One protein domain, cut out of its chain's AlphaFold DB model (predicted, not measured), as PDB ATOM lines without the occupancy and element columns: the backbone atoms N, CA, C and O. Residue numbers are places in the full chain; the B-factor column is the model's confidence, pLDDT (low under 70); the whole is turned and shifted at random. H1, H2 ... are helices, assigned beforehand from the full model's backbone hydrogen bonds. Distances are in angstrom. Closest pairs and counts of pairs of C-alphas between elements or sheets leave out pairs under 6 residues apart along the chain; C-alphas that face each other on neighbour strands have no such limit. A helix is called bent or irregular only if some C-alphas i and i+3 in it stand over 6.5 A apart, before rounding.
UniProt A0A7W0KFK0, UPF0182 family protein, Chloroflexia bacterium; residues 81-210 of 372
ATOM      1  N   LEU A  81     118.747 124.493 128.120       97.25
ATOM      2  CA  LEU A  81     119.971 124.308 127.349       97.25
ATOM      3  C   LEU A  81     121.084 123.718 128.218       97.25
ATOM      4  O   LEU A  81     121.694 122.730 127.820       97.25
ATOM      5  N   ASN A  82     121.310 124.253 129.420       97.19
ATOM      6  CA  ASN A  82     122.329 123.724 130.331       97.19
ATOM      7  C   ASN A  82     121.991 122.312 130.824       97.19
ATOM      8  O   ASN A  82     122.878 121.458 130.873       97.19
ATOM      9  N   PHE A  83     120.713 122.038 131.113       98.25
ATOM     10  CA  PHE A  83     120.248 120.692 131.449       98.25
ATOM     11  C   PHE A  83     120.576 119.691 130.334       98.25
ATOM     12  O   PHE A  83     121.199 118.656 130.579       98.25
ATOM     13  N   VAL A  84     120.188 120.010 129.096       98.44
ATOM     14  CA  VAL A  84     120.382 119.119 127.949       98.44
ATOM     15  C   VAL A  84     121.864 118.973 127.615       98.44
ATOM     16  O   VAL A  84     122.329 117.849 127.456       98.44
ATOM     17  N   LEU A  85     122.626 120.066 127.536       97.69
ATOM     18  CA  LEU A  85     124.048 120.017 127.180       97.69
ATOM     19  C   LEU A  85     124.874 119.266 128.229       97.69
ATOM     20  O   LEU A  85     125.627 118.359 127.869       97.69
ATOM     21  N   GLY A  86     124.708 119.594 129.514       97.88
ATOM     22  CA  GLY A  86     125.417 118.925 130.606       97.88
ATOM     23  C   GLY A  86     125.066 117.441 130.688       97.88
ATOM     24  O   GLY A  86     125.954 116.583 130.736       97.88
ATOM     25  N   GLY A  87     123.770 117.122 130.611       98.38
ATOM     26  CA  GLY A  87     123.285 115.747 130.611       98.38
ATOM     27  C   GLY A  87     123.797 114.941 129.414       98.38
ATOM     28  O   GLY A  87     124.295 113.826 129.591       98.38
ATOM     29  N   LEU A  88     123.704 115.484 128.193       98.50
ATOM     30  CA  LEU A  88     124.160 114.801 126.976       98.50
ATOM     31  C   LEU A  88     125.664 114.551 127.008       98.50
ATOM     32  O   LEU A  88     126.096 113.452 126.664       98.50
ATOM     33  N   LEU A  89     126.458 115.532 127.443       98.31
ATOM     34  CA  LEU A  89     127.907 115.392 127.553       98.31
ATOM     35  C   LEU A  89     128.283 114.261 128.520       98.31
ATOM     36  O   LEU A  89     129.065 113.376 128.163       98.31
ATOM     37  N   ALA A  90     127.684 114.242 129.714       98.56
ATOM     38  CA  ALA A  90     127.931 113.204 130.711       98.56
ATOM     39  C   ALA A  90     127.525 111.812 130.212       98.56
ATOM     40  O   ALA A  90     128.305 110.858 130.302       98.56
ATOM     41  N   ALA A  91     126.325 111.702 129.641       98.44
ATOM     42  CA  ALA A  91     125.816 110.451 129.101       98.44
ATOM     43  C   ALA A  91     126.665 109.943 127.933       98.44
ATOM     44  O   ALA A  91     126.971 108.754 127.883       98.44
ATOM     45  N   ALA A  92     127.088 110.827 127.025       98.19
ATOM     46  CA  ALA A  92     127.919 110.472 125.881       98.19
ATOM     47  C   ALA A  92     129.288 109.937 126.318       98.19
ATOM     48  O   ALA A  92     129.699 108.872 125.847       98.19
ATOM     49  N   ILE A  93     129.966 110.626 127.246       98.44
ATOM     50  CA  ILE A  93     131.254 110.183 127.801       98.44
ATOM     51  C   ILE A  93     131.086 108.818 128.474       98.44
ATOM     52  O   ILE A  93     131.805 107.872 128.140       98.44
ATOM     53  N   PHE A  94     130.113 108.681 129.373       98.56
ATOM     54  CA  PHE A  94     129.899 107.446 130.119       98.56
ATOM     55  C   PHE A  94     129.542 106.268 129.209       98.56
ATOM     56  O   PHE A  94     130.213 105.233 129.213       98.56
ATOM     57  N   TYR A  95     128.500 106.433 128.393       96.94
ATOM     58  CA  TYR A  95     127.961 105.377 127.543       96.94
ATOM     59  C   TYR A  95     129.001 104.878 126.540       96.94
ATOM     60  O   TYR A  95     129.167 103.666 126.372       96.94
ATOM     61  N   THR A  96     129.741 105.793 125.909       97.06
ATOM     62  CA  THR A  96     130.770 105.440 124.923       97.06
ATOM     63  C   THR A  96     131.879 104.607 125.560       97.06
ATOM     64  O   THR A  96     132.244 103.560 125.021       97.06
ATOM     65  N   ASN A  97     132.367 105.012 126.735       97.69
ATOM     66  CA  ASN A  97     133.433 104.298 127.436       97.69
ATOM     67  C   ASN A  97     132.965 102.937 127.979       97.69
ATOM     68  O   ASN A  97     133.654 101.932 127.800       97.69
ATOM     69  N   VAL A  98     131.764 102.847 128.557       95.88
ATOM     70  CA  VAL A  98     131.203 101.560 129.012       95.88
ATOM     71  C   VAL A  98     131.006 100.603 127.834       95.88
ATOM     72  O   VAL A  98     131.424  99.443 127.892       95.88
ATOM     73  N   ARG A  99     130.441 101.084 126.719       94.25
ATOM     74  CA  ARG A  99     130.256 100.279 125.503       94.25
ATOM     75  C   ARG A  99     131.592  99.820 124.918       94.25
ATOM     76  O   ARG A  99     131.703  98.672 124.479       94.25
ATOM     77  N   LEU A 100     132.611 100.678 124.942       93.88
ATOM     78  CA  LEU A 100     133.970 100.330 124.532       93.88
ATOM     79  C   LEU A 100     134.573  99.247 125.442       93.88
ATOM     80  O   LEU A 100     135.138  98.280 124.937       93.88
ATOM     81  N   ALA A 101     134.378  99.329 126.760       92.38
ATOM     82  CA  ALA A 101     134.843  98.311 127.705       92.38
ATOM     83  C   ALA A 101     134.179  96.938 127.470       92.38
ATOM     84  O   ALA A 101     134.859  95.905 127.401       92.38
ATOM     85  N   VAL A 102     132.858  96.909 127.252       90.12
ATOM     86  CA  VAL A 102     132.123  95.674 126.913       90.12
ATOM     87  C   VAL A 102     132.589  95.099 125.567       90.12
ATOM     88  O   VAL A 102     132.708  93.876 125.425       90.12
ATOM     89  N   ARG A 103     132.897  95.955 124.583       87.50
ATOM     90  CA  ARG A 103     133.438  95.538 123.279       87.50
ATOM     91  C   ARG A 103     134.856  94.978 123.392       87.50
ATOM     92  O   ARG A 103     135.132  93.946 122.787       87.50
ATOM     93  N   ASN A 104     135.734  95.610 124.165       85.81
ATOM     94  CA  ASN A 104     137.138  95.209 124.299       85.81
ATOM     95  C   ASN A 104     137.296  93.844 124.984       85.81
ATOM     96  O   ASN A 104     138.214  93.098 124.678       85.81
ATOM     97  N   THR A 105     136.331  93.447 125.814       76.00
ATOM     98  CA  THR A 105     136.281  92.114 126.445       76.00
ATOM     99  C   THR A 105     135.702  91.020 125.523       76.00
ATOM    100  O   THR A 105     135.338  89.936 125.984       76.00
ATOM    101  N   ARG A 106     135.512  91.283 124.217       63.28
ATOM    102  CA  ARG A 106     134.908  90.336 123.255       63.28
ATOM    103  C   ARG A 106     135.832  89.175 122.875       63.28
ATOM    104  O   ARG A 106     135.293  88.099 122.635       63.28
ATOM    105  N   ASN A 107     137.148  89.395 122.830       52.91
ATOM    106  CA  ASN A 107     138.123  88.426 122.307       52.91
ATOM    107  C   ASN A 107     138.936  87.708 123.397       52.91
ATOM    108  O   ASN A 107     139.477  86.640 123.143       52.91
ATOM    109  N   GLU A 108     138.989  88.249 124.614       54.06
ATOM    110  CA  GLU A 108     139.763  87.694 125.731       54.06
ATOM    111  C   GLU A 108     138.869  86.874 126.670       54.06
ATOM    112  O   GLU A 108     138.765  87.146 127.864       54.06
ATOM    113  N   SER A 109     138.173  85.867 126.137       49.00
ATOM    114  CA  SER A 109     137.463  84.883 126.961       49.00
ATOM    115  C   SER A 109     138.460  83.922 127.616       49.00
ATOM    116  O   SER A 109     138.470  82.728 127.323       49.00
ATOM    117  N   VAL A 110     139.338  84.445 128.467       50.31
ATOM    118  CA  VAL A 110     140.241  83.649 129.293       50.31
ATOM    119  C   VAL A 110     139.549  83.477 130.648       50.31
ATOM    120  O   VAL A 110     139.205  84.444 131.314       50.31
ATOM    121  N   VAL A 111     139.305  82.215 131.010       51.47
ATOM    122  CA  VAL A 111     138.680  81.714 132.252       51.47
ATOM    123  C   VAL A 111     137.146  81.794 132.326       51.47
ATOM    124  O   VAL A 111     136.532  82.614 133.006       51.47
ATOM    125  N   ARG A 112     136.514  80.798 131.698       50.19
ATOM    126  CA  ARG A 112     135.074  80.478 131.744       50.19
ATOM    127  C   ARG A 112     134.586  79.934 133.106       50.19
ATOM    128  O   ARG A 112     133.430  79.540 133.210       50.19
ATOM    129  N   GLU A 113     135.438  79.910 134.135       50.47
ATOM    130  CA  GLU A 113     135.183  79.233 135.422       50.47
ATOM    131  C   GLU A 113     134.897  80.163 136.619       50.47
ATOM    132  O   GLU A 113     134.623  79.686 137.722       50.47
ATOM    133  N   SER A 114     134.909  81.491 136.457       51.12
ATOM    134  CA  SER A 114     134.585  82.395 137.573       51.12
ATOM    135  C   SER A 114     133.063  82.580 137.742       51.12
ATOM    136  O   SER A 114     132.360  83.004 136.825       51.12
ATOM    137  N   ARG A 115     132.520  82.329 138.951       51.81
ATOM    138  CA  ARG A 115     131.090  82.571 139.298       51.81
ATOM    139  C   ARG A 115     130.645  84.036 139.121       51.81
ATOM    140  O   ARG A 115     129.443  84.314 139.114       51.81
ATOM    141  N   VAL A 116     131.601  84.960 138.999       51.69
ATOM    142  CA  VAL A 116     131.398  86.410 138.843       51.69
ATOM    143  C   VAL A 116     131.138  86.798 137.376       51.69
ATOM    144  O   VAL A 116     130.398  87.746 137.127       51.69
ATOM    145  N   GLY A 117     131.599  86.008 136.398       54.72
ATOM    146  CA  GLY A 117     131.428  86.259 134.956       54.72
ATOM    147  C   GLY A 117     130.019  86.020 134.385       54.72
ATOM    148  O   GLY A 117     129.864  85.861 133.176       54.72
ATOM    149  N   ARG A 118     128.980  85.965 135.230       60.56
ATOM    150  CA  ARG A 118     127.596  85.621 134.835       60.56
ATOM    151  C   ARG A 118     126.827  86.747 134.143       60.56
ATOM    152  O   ARG A 118     125.743  86.500 133.617       60.56
ATOM    153  N   PHE A 119     127.347  87.973 134.127       65.62
ATOM    154  CA  PHE A 119     126.669  89.073 133.447       65.62
ATOM    155  C   PHE A 119     126.773  88.919 131.928       65.62
ATOM    156  O   PHE A 119     127.861  88.957 131.346       65.62
ATOM    157  N   SER A 120     125.621  88.760 131.270       79.88
ATOM    158  CA  SER A 120     125.559  88.726 129.811       79.88
ATOM    159  C   SER A 120     125.951  90.088 129.225       79.88
ATOM    160  O   SER A 120     125.773  91.135 129.851       79.88
ATOM    161  N   LYS A 121     126.461  90.099 127.987       81.50
ATOM    162  CA  LYS A 121     126.773  91.349 127.267       81.50
ATOM    163  C   LYS A 121     125.553  92.268 127.184       81.50
ATOM    164  O   LYS A 121     125.687  93.476 127.346       81.50
ATOM    165  N   SER A 122     124.375  91.687 126.964       85.00
ATOM    166  CA  SER A 122     123.112  92.422 126.912       85.00
ATOM    167  C   SER A 122     122.778  93.058 128.259       85.00
ATOM    168  O   SER A 122     122.375  94.214 128.280       85.00
ATOM    169  N   ALA A 123     123.018  92.357 129.373       87.88
ATOM    170  CA  ALA A 123     122.816  92.909 130.711       87.88
ATOM    171  C   ALA A 123     123.765  94.084 130.994       87.88
ATOM    172  O   ALA A 123     123.311  95.127 131.449       87.88
ATOM    173  N   LEU A 124     125.059  93.968 130.667       87.94
ATOM    174  CA  LEU A 124     126.020  95.064 130.871       87.94
ATOM    175  C   LEU A 124     125.745  96.271 129.971       87.94
ATOM    176  O   LEU A 124     125.862  97.402 130.426       87.94
ATOM    177  N   ASN A 125     125.348  96.047 128.716       89.81
ATOM    178  CA  ASN A 125     124.943  97.137 127.829       89.81
ATOM    179  C   ASN A 125     123.653  97.804 128.313       89.81
ATOM    180  O   ASN A 125     123.554  99.022 128.241       89.81
ATOM    181  N   LEU A 126     122.687  97.038 128.831       91.81
ATOM    182  CA  LEU A 126     121.461  97.585 129.412       91.81
ATOM    183  C   LEU A 126     121.769  98.425 130.655       91.81
ATOM    184  O   LEU A 126     121.313  99.559 130.742       91.81
ATOM    185  N   ILE A 127     122.591  97.908 131.572       91.38
ATOM    186  CA  ILE A 127     123.055  98.646 132.754       91.38
ATOM    187  C   ILE A 127     123.825  99.902 132.330       91.38
ATOM    188  O   ILE A 127     123.603 100.964 132.896       91.38
ATOM    189  N   GLY A 128     124.681  99.812 131.308       93.00
ATOM    190  CA  GLY A 128     125.397 100.957 130.745       93.00
ATOM    191  C   GLY A 128     124.465 102.016 130.150       93.00
ATOM    192  O   GLY A 128     124.668 103.203 130.386       93.00
ATOM    193  N   SER A 129     123.416 101.609 129.432       95.00
ATOM    194  CA  SER A 129     122.390 102.523 128.915       95.00
ATOM    195  C   SER A 129     121.596 103.184 130.041       95.00
ATOM    196  O   SER A 129     121.424 104.398 130.030       95.00
ATOM    197  N   ILE A 130     121.154 102.410 131.039       96.56
ATOM    198  CA  ILE A 130     120.443 102.936 132.213       96.56
ATOM    199  C   ILE A 130     121.349 103.902 132.980       96.56
ATOM    200  O   ILE A 130     120.921 105.002 133.303       96.56
ATOM    201  N   GLY A 131     122.613 103.540 133.208       96.69
ATOM    202  CA  GLY A 131     123.604 104.405 133.849       96.69
ATOM    203  C   GLY A 131     123.842 105.702 133.075       96.69
ATOM    204  O   GLY A 131     123.918 106.762 133.685       96.69
ATOM    205  N   GLY A 132     123.871 105.643 131.739       97.69
ATOM    206  CA  GLY A 132     123.936 106.828 130.883       97.69
ATOM    207  C   GLY A 132     122.712 107.738 131.029       97.69
ATOM    208  O   GLY A 132     122.875 108.946 131.140       97.69
ATOM    209  N   ILE A 133     121.501 107.172 131.099       98.25
ATOM    210  CA  ILE A 133     120.260 107.933 131.343       98.25
ATOM    211  C   ILE A 133     120.262 108.543 132.751       98.25
ATOM    212  O   ILE A 133     119.899 109.702 132.922       98.25
ATOM    213  N   VAL A 134     120.700 107.793 133.762       98.25
ATOM    214  CA  VAL A 134     120.809 108.300 135.136       98.25
ATOM    215  C   VAL A 134     121.800 109.459 135.197       98.25
ATOM    216  O   VAL A 134     121.474 110.500 135.757       98.25
ATOM    217  N   LEU A 135     122.976 109.329 134.574       97.88
ATOM    218  CA  LEU A 135     123.947 110.421 134.502       97.88
ATOM    219  C   LEU A 135     123.429 111.615 133.701       97.88
ATOM    220  O   LEU A 135     123.670 112.741 134.122       97.88
ATOM    221  N   PHE A 136     122.687 111.393 132.611       98.56
ATOM    222  CA  PHE A 136     122.009 112.467 131.886       98.56
ATOM    223  C   PHE A 136     121.106 113.274 132.823       98.56
ATOM    224  O   PHE A 136     121.226 114.494 132.889       98.56
ATOM    225  N   LEU A 137     120.237 112.593 133.576       98.50
ATOM    226  CA  LEU A 137     119.283 113.243 134.472       98.50
ATOM    227  C   LEU A 137     119.980 113.934 135.645       98.50
ATOM    228  O   LEU A 137     119.648 115.071 135.952       98.50
ATOM    229  N   VAL A 138     120.948 113.274 136.288       98.12
ATOM    230  CA  VAL A 138     121.653 113.818 137.458       98.12
ATOM    231  C   VAL A 138     122.532 115.001 137.066       98.12
ATOM    232  O   VAL A 138     122.427 116.063 137.673       98.12
ATOM    233  N   VAL A 139     123.381 114.846 136.046       98.12
ATOM    234  CA  VAL A 139     124.270 115.933 135.616       98.12
ATOM    235  C   VAL A 139     123.463 117.056 134.986       98.12
ATOM    236  O   VAL A 139     123.701 118.205 135.326       98.12
ATOM    237  N   GLY A 140     122.465 116.749 134.153       97.94
ATOM    238  CA  GLY A 140     121.568 117.764 133.612       97.94
ATOM    239  C   GLY A 140     120.868 118.551 134.719       97.94
ATOM    240  O   GLY A 140     120.839 119.779 134.675       97.94
ATOM    241  N   TRP A 141     120.358 117.869 135.751       97.56
ATOM    242  CA  TRP A 141     119.707 118.525 136.887       97.56
ATOM    243  C   TRP A 141     120.640 119.477 137.632       97.56
ATOM    244  O   TRP A 141     120.201 120.551 138.016       97.56
ATOM    245  N   ILE A 142     121.911 119.110 137.806       96.62
ATOM    246  CA  ILE A 142     122.914 119.981 138.431       96.62
ATOM    247  C   ILE A 142     123.272 121.142 137.494       96.62
ATOM    248  O   ILE A 142     123.267 122.295 137.907       96.62
ATOM    249  N   SER A 143     123.550 120.862 136.217       96.88
ATOM    250  CA  SER A 143     123.973 121.864 135.232       96.88
ATOM    251  C   SER A 143     122.930 122.953 135.005       96.88
ATOM    252  O   SER A 143     123.304 124.096 134.759       96.88
ATOM    253  N   LYS A 144     121.636 122.628 135.113       96.19
ATOM    254  CA  LYS A 144     120.554 123.601 134.920       96.19
ATOM    255  C   LYS A 144     120.651 124.794 135.879       96.19
ATOM    256  O   LYS A 144     120.201 125.871 135.515       96.19
ATOM    257  N   ASP A 145     121.222 124.606 137.071       94.69
ATOM    258  CA  ASP A 145     121.320 125.656 138.090       94.69
ATOM    259  C   ASP A 145     122.440 126.664 137.775       94.69
ATOM    260  O   ASP A 145     122.386 127.789 138.256       94.69
ATOM    261  N   PHE A 146     123.384 126.304 136.896       95.31
ATOM    262  CA  PHE A 146     124.521 127.140 136.476       95.31
ATOM    263  C   PHE A 146     124.262 127.932 135.183       95.31
ATOM    264  O   PHE A 146     125.188 128.381 134.497       95.31
ATOM    265  N   TRP A 147     122.995 128.056 134.774       95.12
ATOM    266  CA  TRP A 147     122.659 128.682 133.497       95.12
ATOM    267  C   TRP A 147     123.015 130.174 133.452       95.12
ATOM    268  O   TRP A 147     123.361 130.682 132.385       95.12
ATOM    269  N   ARG A 148     122.944 130.867 134.599       94.94
ATOM    270  CA  ARG A 148     123.220 132.307 134.710       94.94
ATOM    271  C   ARG A 148     124.691 132.581 134.485       94.94
ATOM    272  O   ARG A 148     125.031 133.439 133.684       94.94
ATOM    273  N   GLU A 149     125.546 131.817 135.148       94.75
ATOM    274  CA  GLU A 149     126.995 131.874 135.030       94.75
ATOM    275  C   GLU A 149     127.413 131.598 133.586       94.75
ATOM    276  O   GLU A 149     128.191 132.358 133.017       94.75
ATOM    277  N   ALA A 150     126.831 130.575 132.946       94.50
ATOM    278  CA  ALA A 150     127.093 130.271 131.541       94.50
ATOM    279  C   ALA A 150     126.700 131.427 130.600       94.50
ATOM    280  O   ALA A 150     127.450 131.762 129.682       94.50
ATOM    281  N   TRP A 151     125.543 132.059 130.822       93.56
ATOM    282  CA  TRP A 151     125.108 133.227 130.047       93.56
ATOM    283  C   TRP A 151     125.950 134.471 130.296       93.56
ATOM    284  O   TRP A 151     126.275 135.162 129.332       93.56
ATOM    285  N   LEU A 152     126.340 134.728 131.543       93.62
ATOM    286  CA  LEU A 152     127.230 135.831 131.892       93.62
ATOM    287  C   LEU A 152     128.614 135.645 131.266       93.62
ATOM    288  O   LEU A 152     129.141 136.587 130.695       93.62
ATOM    289  N   ALA A 153     129.170 134.432 131.282       94.75
ATOM    290  CA  ALA A 153     130.455 134.149 130.641       94.75
ATOM    291  C   ALA A 153     130.414 134.335 129.117       94.75
ATOM    292  O   ALA A 153     131.373 134.820 128.525       94.75
ATOM    293  N   LEU A 154     129.306 133.959 128.468       93.81
ATOM    294  CA  LEU A 154     129.145 134.098 127.016       93.81
ATOM    295  C   LEU A 154     128.853 135.531 126.563       93.81
ATOM    296  O   LEU A 154     129.016 135.842 125.385       93.81
ATOM    297  N   ARG A 155     128.401 136.386 127.481       93.56
ATOM    298  CA  ARG A 155     128.109 137.806 127.248       93.56
ATOM    299  C   ARG A 155     128.923 138.690 128.190       93.56
ATOM    300  O   ARG A 155     128.419 139.704 128.657       93.56
ATOM    301  N   ALA A 156     130.140 138.261 128.511       92.62
ATOM    302  CA  ALA A 156     131.005 138.995 129.416       92.62
ATOM    303  C   ALA A 156     131.367 140.349 128.793       92.62
ATOM    304  O   ALA A 156     131.783 140.408 127.635       92.62
ATOM    305  N   GLU A 157     131.214 141.412 129.575       94.19
ATOM    306  CA  GLU A 157     131.692 142.755 129.247       94.19
ATOM    307  C   GLU A 157     132.857 143.112 130.170       94.19
ATOM    308  O   GLU A 157     132.903 142.663 131.319       94.19
ATOM    309  N   GLU A 158     133.810 143.882 129.650       94.31
ATOM    310  CA  GLU A 158     134.979 144.338 130.403       94.31
ATOM    311  C   GLU A 158     134.578 145.413 131.417       94.31
ATOM    312  O   GLU A 158     133.774 146.295 131.117       94.31
ATOM    313  N   PHE A 159     135.167 145.353 132.613       92.88
ATOM    314  CA  PHE A 159     135.004 146.414 133.611       92.88
ATOM    315  C   PHE A 159     135.954 147.591 133.348       92.88
ATOM    316  O   PHE A 159     135.708 148.692 133.832       92.88
ATOM    317  N   GLY A 160     137.035 147.367 132.593       93.12
ATOM    318  CA  GLY A 160     138.070 148.364 132.320       93.12
ATOM    319  C   GLY A 160     139.087 148.510 133.455       93.12
ATOM    320  O   GLY A 160     139.878 149.450 133.453       93.12
ATOM    321  N   VAL A 161     139.080 147.583 134.419       92.88
ATOM    322  CA  VAL A 161     139.989 147.566 135.571       92.88
ATOM    323  C   VAL A 161     140.708 146.227 135.580       92.88
ATOM    324  O   VAL A 161     140.079 145.169 135.652       92.88
ATOM    325  N   SER A 162     142.036 146.273 135.510       94.38
ATOM    326  CA  SER A 162     142.879 145.078 135.490       94.38
ATOM    327  C   SER A 162     143.419 144.756 136.875       94.38
ATOM    328  O   SER A 162     143.849 145.639 137.612       94.38
ATOM    329  N   ASP A 163     143.423 143.472 137.222       93.50
ATOM    330  CA  ASP A 163     144.063 142.989 138.439       93.50
ATOM    331  C   ASP A 163     145.595 143.178 138.360       93.50
ATOM    332  O   ASP A 163     146.225 142.703 137.407       93.50
ATOM    333  N   PRO A 164     146.222 143.783 139.387       92.88
ATOM    334  CA  PRO A 164     147.653 144.089 139.395       92.88
ATOM    335  C   PRO A 164     148.561 142.851 139.497       92.88
ATOM    336  O   PRO A 164     149.783 142.970 139.379       92.88
ATOM    337  N   THR A 165     148.015 141.659 139.766       93.25
ATOM    338  CA  THR A 165     148.813 140.433 139.948       93.25
ATOM    339  C   THR A 165     148.945 139.605 138.672       93.25
ATOM    340  O   THR A 165     150.017 139.055 138.395       93.25
ATOM    341  N   PHE A 166     147.866 139.477 137.907       94.38
ATOM    342  CA  PHE A 166     147.768 138.614 136.732       94.38
ATOM    343  C   PHE A 166     147.481 139.375 135.439       94.38
ATOM    344  O   PHE A 166     147.461 138.723 134.392       94.38
ATOM    345  N   ASP A 167     147.290 140.697 135.502       94.81
ATOM    346  CA  ASP A 167     147.026 141.560 134.344       94.81
ATOM    347  C   ASP A 167     145.794 141.079 133.557       94.81
ATOM    348  O   ASP A 167     145.811 140.818 132.352       94.81
ATOM    349  N   ARG A 168     144.716 140.819 134.304       95.50
ATOM    350  CA  ARG A 168     143.429 140.356 133.778       95.50
ATOM    351  C   ARG A 168     142.331 141.286 134.242       95.50
ATOM    352  O   ARG A 168     142.270 141.602 135.426       95.50
ATOM    353  N   ASP A 169     141.443 141.656 133.327       96.38
ATOM    354  CA  ASP A 169     140.255 142.433 133.669       96.38
ATOM    355  C   ASP A 169     139.396 141.697 134.710       96.38
ATOM    356  O   ASP A 169     139.279 140.465 134.691       96.38
ATOM    357  N   VAL A 170     138.773 142.457 135.613       94.88
ATOM    358  CA  VAL A 170     137.895 141.929 136.670       94.88
ATOM    359  C   VAL A 170     136.775 141.035 136.103       94.88
ATOM    360  O   VAL A 170     136.403 140.042 136.739       94.88
ATOM    361  N   SER A 171     136.304 141.291 134.876       95.75
ATOM    362  CA  SER A 171     135.304 140.469 134.168       95.75
ATOM    363  C   SER A 171     135.697 138.999 134.055       95.75
ATOM    364  O   SER A 171     134.837 138.114 134.141       95.75
ATOM    365  N   PHE A 172     136.992 138.702 133.921       96.69
ATOM    366  CA  PHE A 172     137.475 137.329 133.860       96.69
ATOM    367  C   PHE A 172     137.136 136.572 135.146       96.69
ATOM    368  O   PHE A 172     136.654 135.441 135.085       96.69
ATOM    369  N   TYR A 173     137.346 137.200 136.300       95.81
ATOM    370  CA  TYR A 173     137.140 136.588 137.609       95.81
ATOM    371  C   TYR A 173     135.658 136.470 137.969       95.81
ATOM    372  O   TYR A 173     135.247 135.461 138.538       95.81
ATOM    373  N   VAL A 174     134.849 137.464 137.593       94.94
ATOM    374  CA  VAL A 174     133.411 137.492 137.904       94.94
ATOM    375  C   VAL A 174     132.609 136.580 136.971       94.94
ATOM    376  O   VAL A 174     131.728 135.857 137.432       94.94
ATOM    377  N   PHE A 175     132.907 136.582 135.668       95.94
ATOM    378  CA  PHE A 175     132.079 135.895 134.672       95.94
ATOM    379  C   PHE A 175     132.698 134.593 134.160       95.94
ATOM    380  O   PHE A 175     132.017 133.574 134.073       95.94
ATOM    381  N   THR A 176     133.989 134.590 133.825       96.69
ATOM    382  CA  THR A 176     134.596 133.483 133.061       96.69
ATOM    383  C   THR A 176     135.152 132.376 133.957       96.69
ATOM    384  O   THR A 176     134.916 131.187 133.719       96.69
ATOM    385  N   LEU A 177     135.896 132.747 135.001       96.94
ATOM    386  CA  LEU A 177     136.577 131.817 135.897       96.94
ATOM    387  C   LEU A 177     135.616 130.821 136.578       96.94
ATOM    388  O   LEU A 177     135.939 129.627 136.561       96.94
ATOM    389  N   PRO A 178     134.431 131.225 137.093       96.19
ATOM    390  CA  PRO A 178     133.484 130.290 137.704       96.19
ATOM    391  C   PRO A 178     133.009 129.212 136.725       96.19
ATOM    392  O   PRO A 178     132.933 128.038 137.088       96.19
ATOM    393  N   VAL A 179     132.766 129.575 135.460       96.75
ATOM    394  CA  VAL A 179     132.334 128.629 134.421       96.75
ATOM    395  C   VAL A 179     133.455 127.663 134.048       96.75
ATOM    396  O   VAL A 179     133.226 126.453 133.999       96.75
ATOM    397  N   LEU A 180     134.684 128.154 133.846       97.56
ATOM    398  CA  LEU A 180     135.837 127.293 133.552       97.56
ATOM    399  C   LEU A 180     136.096 126.287 134.680       97.56
ATOM    400  O   LEU A 180     136.369 125.111 134.421       97.56
ATOM    401  N   LYS A 181     135.970 126.734 135.932       96.75
ATOM    402  CA  LYS A 181     136.076 125.884 137.119       96.75
ATOM    403  C   LYS A 181     134.949 124.870 137.210       96.75
ATOM    404  O   LYS A 181     135.230 123.689 137.411       96.75
ATOM    405  N   GLY A 182     133.707 125.303 137.004       96.31
ATOM    406  CA  GLY A 182     132.542 124.426 136.960       96.31
ATOM    407  C   GLY A 182     132.734 123.303 135.943       96.31
ATOM    408  O   GLY A 182     132.672 122.131 136.303       96.31
ATOM    409  N   ILE A 183     133.102 123.644 134.703       97.12
ATOM    410  CA  ILE A 183     133.377 122.668 133.637       97.12
ATOM    411  C   ILE A 183     134.509 121.712 134.036       97.12
ATOM    412  O   ILE A 183     134.363 120.496 133.899       97.12
ATOM    413  N   GLN A 184     135.629 122.235 134.545       98.06
ATOM    414  CA  GLN A 184     136.783 121.425 134.943       98.06
ATOM    415  C   GLN A 184     136.424 120.412 136.042       98.06
ATOM    416  O   GLN A 184     136.753 119.230 135.910       98.06
ATOM    417  N   VAL A 185     135.721 120.845 137.092       97.31
ATOM    418  CA  VAL A 185     135.296 119.982 138.205       97.31
ATOM    419  C   VAL A 185     134.237 118.976 137.749       97.31
ATOM    420  O   VAL A 185     134.359 117.787 138.052       97.31
ATOM    421  N   SER A 186     133.232 119.401 136.978       97.06
ATOM    422  CA  SER A 186     132.193 118.507 136.455       97.06
ATOM    423  C   SER A 186     132.778 117.407 135.571       97.06
ATOM    424  O   SER A 186     132.450 116.235 135.756       97.06
ATOM    425  N   LEU A 187     133.692 117.746 134.655       98.38
ATOM    426  CA  LEU A 187     134.360 116.759 133.806       98.38
ATOM    427  C   LEU A 187     135.208 115.777 134.621       98.38
ATOM    428  O   LEU A 187     135.223 114.585 134.309       98.38
ATOM    429  N   LEU A 188     135.876 116.244 135.680       98.38
ATOM    430  CA  LEU A 188     136.660 115.383 136.565       98.38
ATOM    431  C   LEU A 188     135.772 114.340 137.266       98.38
ATOM    432  O   LEU A 188     136.113 113.157 137.275       98.38
ATOM    433  N   TRP A 189     134.607 114.748 137.782       98.06
ATOM    434  CA  TRP A 189     133.631 113.833 138.388       98.06
ATOM    435  C   TRP A 189     133.024 112.859 137.376       98.06
ATOM    436  O   TRP A 189     132.960 111.658 137.647       98.06
ATOM    437  N   ILE A 190     132.627 113.342 136.193       98.44
ATOM    438  CA  ILE A 190     132.080 112.501 135.117       98.44
ATOM    439  C   ILE A 190     133.100 111.436 134.702       98.44
ATOM    440  O   ILE A 190     132.752 110.255 134.599       98.44
ATOM    441  N   LEU A 191     134.364 111.820 134.492       98.44
ATOM    442  CA  LEU A 191     135.431 110.876 134.157       98.44
ATOM    443  C   LEU A 191     135.730 109.918 135.308       98.44
ATOM    444  O   LEU A 191     135.915 108.733 135.045       98.44
ATOM    445  N   GLY A 192     135.713 110.379 136.560       98.31
ATOM    446  CA  GLY A 192     135.888 109.524 137.735       98.31
ATOM    447  C   GLY A 192     134.813 108.438 137.831       98.31
ATOM    448  O   GLY A 192     135.134 107.252 137.906       98.31
ATOM    449  N   ILE A 193     133.534 108.814 137.733       98.25
ATOM    450  CA  ILE A 193     132.406 107.864 137.731       98.25
ATOM    451  C   ILE A 193     132.502 106.910 136.532       98.25
ATOM    452  O   ILE A 193     132.313 105.700 136.675       98.25
ATOM    453  N   THR A 194     132.848 107.432 135.353       98.44
ATOM    454  CA  THR A 194     133.043 106.624 134.140       98.44
ATOM    455  C   THR A 194     134.183 105.623 134.311       98.44
ATOM    456  O   THR A 194     134.029 104.454 133.963       98.44
ATOM    457  N   MET A 195     135.311 106.042 134.888       97.62
ATOM    458  CA  MET A 195     136.464 105.187 135.159       97.62
ATOM    459  C   MET A 195     136.105 104.066 136.137       97.62
ATOM    460  O   MET A 195     136.461 102.917 135.882       97.62
ATOM    461  N   LEU A 196     135.344 104.364 137.196       97.19
ATOM    462  CA  LEU A 196     134.844 103.354 138.133       97.19
ATOM    463  C   LEU A 196     133.916 102.344 137.444       97.19
ATOM    464  O   LEU A 196     134.080 101.137 137.620       97.19
ATOM    465  N   ALA A 197     132.981 102.808 136.612       96.06
ATOM    466  CA  ALA A 197     132.084 101.926 135.869       96.06
ATOM    467  C   ALA A 197     132.834 101.049 134.851       96.06
ATOM    468  O   ALA A 197     132.571  99.850 134.746       96.06
ATOM    469  N   VAL A 198     133.807 101.612 134.133       95.31
ATOM    470  CA  VAL A 198     134.670 100.873 133.199       95.31
ATOM    471  C   VAL A 198     135.525  99.842 133.937       95.31
ATOM    472  O   VAL A 198     135.605  98.692 133.499       95.31
ATOM    473  N   ALA A 199     136.118 100.212 135.074       92.50
ATOM    474  CA  ALA A 199     136.873  99.292 135.919       92.50
ATOM    475  C   ALA A 199     135.990  98.140 136.417       92.50
ATOM    476  O   ALA A 199     136.402  96.982 136.349       92.50
ATOM    477  N   PHE A 200     134.754  98.433 136.832       91.12
ATOM    478  CA  PHE A 200     133.777  97.422 137.232       91.12
ATOM    479  C   PHE A 200     133.435  96.456 136.088       91.12
ATOM    480  O   PHE A 200     133.453  95.240 136.280       91.12
ATOM    481  N   VAL A 201     133.192  96.971 134.875       90.31
ATOM    482  CA  VAL A 201     132.948  96.133 133.687       90.31
ATOM    483  C   VAL A 201     134.126  95.198 133.429       90.31
ATOM    484  O   VAL A 201     133.912  94.007 133.192       90.31
ATOM    485  N   TYR A 202     135.360  95.704 133.498       87.75
ATOM    486  CA  TYR A 202     136.555  94.882 133.332       87.75
ATOM    487  C   TYR A 202     136.690  93.829 134.430       87.75
ATOM    488  O   TYR A 202     136.894  92.661 134.108       87.75
ATOM    489  N   LEU A 203     136.497  94.201 135.696       85.44
ATOM    490  CA  LEU A 203     136.572  93.285 136.834       85.44
ATOM    491  C   LEU A 203     135.593  92.110 136.685       85.44
ATOM    492  O   LEU A 203     135.985  90.950 136.815       85.44
ATOM    493  N   VAL A 204     134.333  92.402 136.354       83.19
ATOM    494  CA  VAL A 204     133.276  91.392 136.203       83.19
ATOM    495  C   VAL A 204     133.507  90.497 134.982       83.19
ATOM    496  O   VAL A 204     133.234  89.299 135.036       83.19
ATOM    497  N   ARG A 205     133.996  91.058 133.869       79.31
ATOM    498  CA  ARG A 205     134.140  90.330 132.595       79.31
ATOM    499  C   ARG A 205     135.419  89.514 132.493       79.31
ATOM    500  O   ARG A 205     135.394  88.475 131.844       79.31
ATOM    501  N   LEU A 206     136.508  89.994 133.081       76.69
ATOM    502  CA  LEU A 206     137.810  89.330 133.036       76.69
ATOM    503  C   LEU A 206     138.021  88.404 134.236       76.69
ATOM    504  O   LEU A 206     138.920  87.574 134.202       76.69
ATOM    505  N   GLY A 207     137.209  88.534 135.295       67.06
ATOM    506  CA  GLY A 207     137.332  87.705 136.495       67.06
ATOM    507  C   GLY A 207     138.737  87.757 137.099       67.06
ATOM    508  O   GLY A 207     139.199  86.746 137.630       67.06
ATOM    509  N   VAL A 208     139.422  88.904 136.952       64.62
ATOM    510  CA  VAL A 208     140.843  89.069 137.279       64.62
ATOM    511  C   VAL A 208     141.070  88.648 138.724       64.62
ATOM    512  O   VAL A 208     140.557  89.262 139.659       64.62
ATOM    513  N   ARG A 209     141.873  87.602 138.910       62.50
ATOM    514  CA  ARG A 209     142.512  87.337 140.195       62.50
ATOM    515  C   ARG A 209     143.715  88.266 140.250       62.50
ATOM    516  O   ARG A 209     144.590  88.155 139.404       62.50
ATOM    517  N   PHE A 210     143.748  89.195 141.200       62.62
ATOM    518  CA  PHE A 210     144.876  90.113 141.406       62.62
ATOM    519  C   PHE A 210     146.091  89.378 142.009       62.62
ATOM    520  O   PHE A 210     146.586  89.754 143.066       62.62
TER     521      PHE A 210
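This is residues 81 to 210 of the 372 residues of the protein "UPF0182 family protein" of Chloroflexia bacterium (UniProt A0A7W0KFK0). Three long helices make a slender up-and-down bundle, each running against the one before it in the chain, with a long loop at either end of the rod. H1 and H2 pack closely along each other, and H3, the longest, runs along them with its residues 187 to 202 on H1; past a kink near residue 146, the last part of H2 comes close to H3, with Ala 153 by Phe 175. The printed part has 130 residues, with three named helices in the order H1, H2, H3 and no named strand; the class is all helix. It is only just loose, close to extended, with a radius of gyration of the C-alphas of 20.6 A, and it spans 69 by 30 by 18 A.

H1, residues 81 to 104, and H2, residues 121 to 154, form a helical hairpin. They touch with 55 pairs of C-alphas within 8 A, the closest being those of Gly 87 and Phe 136 at 3.7 A, and run opposite ways at a shallow tilt of 30 degrees. H3, residues 170 to 206, touches H1 with residues 187 to 202 alone. The closest C-alphas of these two are those of Phe 94 and Thr 194, 5.2 A apart, and the helices run the same way at a shallow tilt of 28 degrees. H2 and H3 form a second helical hairpin. They touch, the closest C-alphas being those of Ala 153 and Phe 175 at 4.7 A, and run opposite ways at a shallow tilt of 5 degrees. In H1 every O i to N i+4 pair is within hydrogen-bond range; in H2 it is 25 of 30 and in H3 30 of 33.

H1 begins at C-alpha 81 at (119.971, 124.308, 127.349) and is 33.9 A long from first to last C-alpha. H2 begins at C-alpha 121 at (126.773, 91.349, 127.267) and is 42.8 A long. It is irregular, with C-alphas 145 and 148 7.7 A apart, and has a kink of 63 degrees near residue 146. H3 is 52.7 A long and ends at C-alpha 206 at (137.810, 89.330, 133.036). It is irregular, but only just, with C-alphas 174 and 177 6.8 A apart, and has a kink of 40 degrees near residue 177.

The two C-alphas farthest apart are those of Glu 113 and Gly 160, at 69.3 A. The printed part has no cut. Both links are long: residues 105 to 120 between H1 and H2, and residues 155 to 169 between H2 and H3. In the second link, residues 162 to 163 pair with residues 168 to 169, antiparallel. The mean pLDDT of the printed part is 89.2, and residues 106 to 119 and 207 to 210 are under 70.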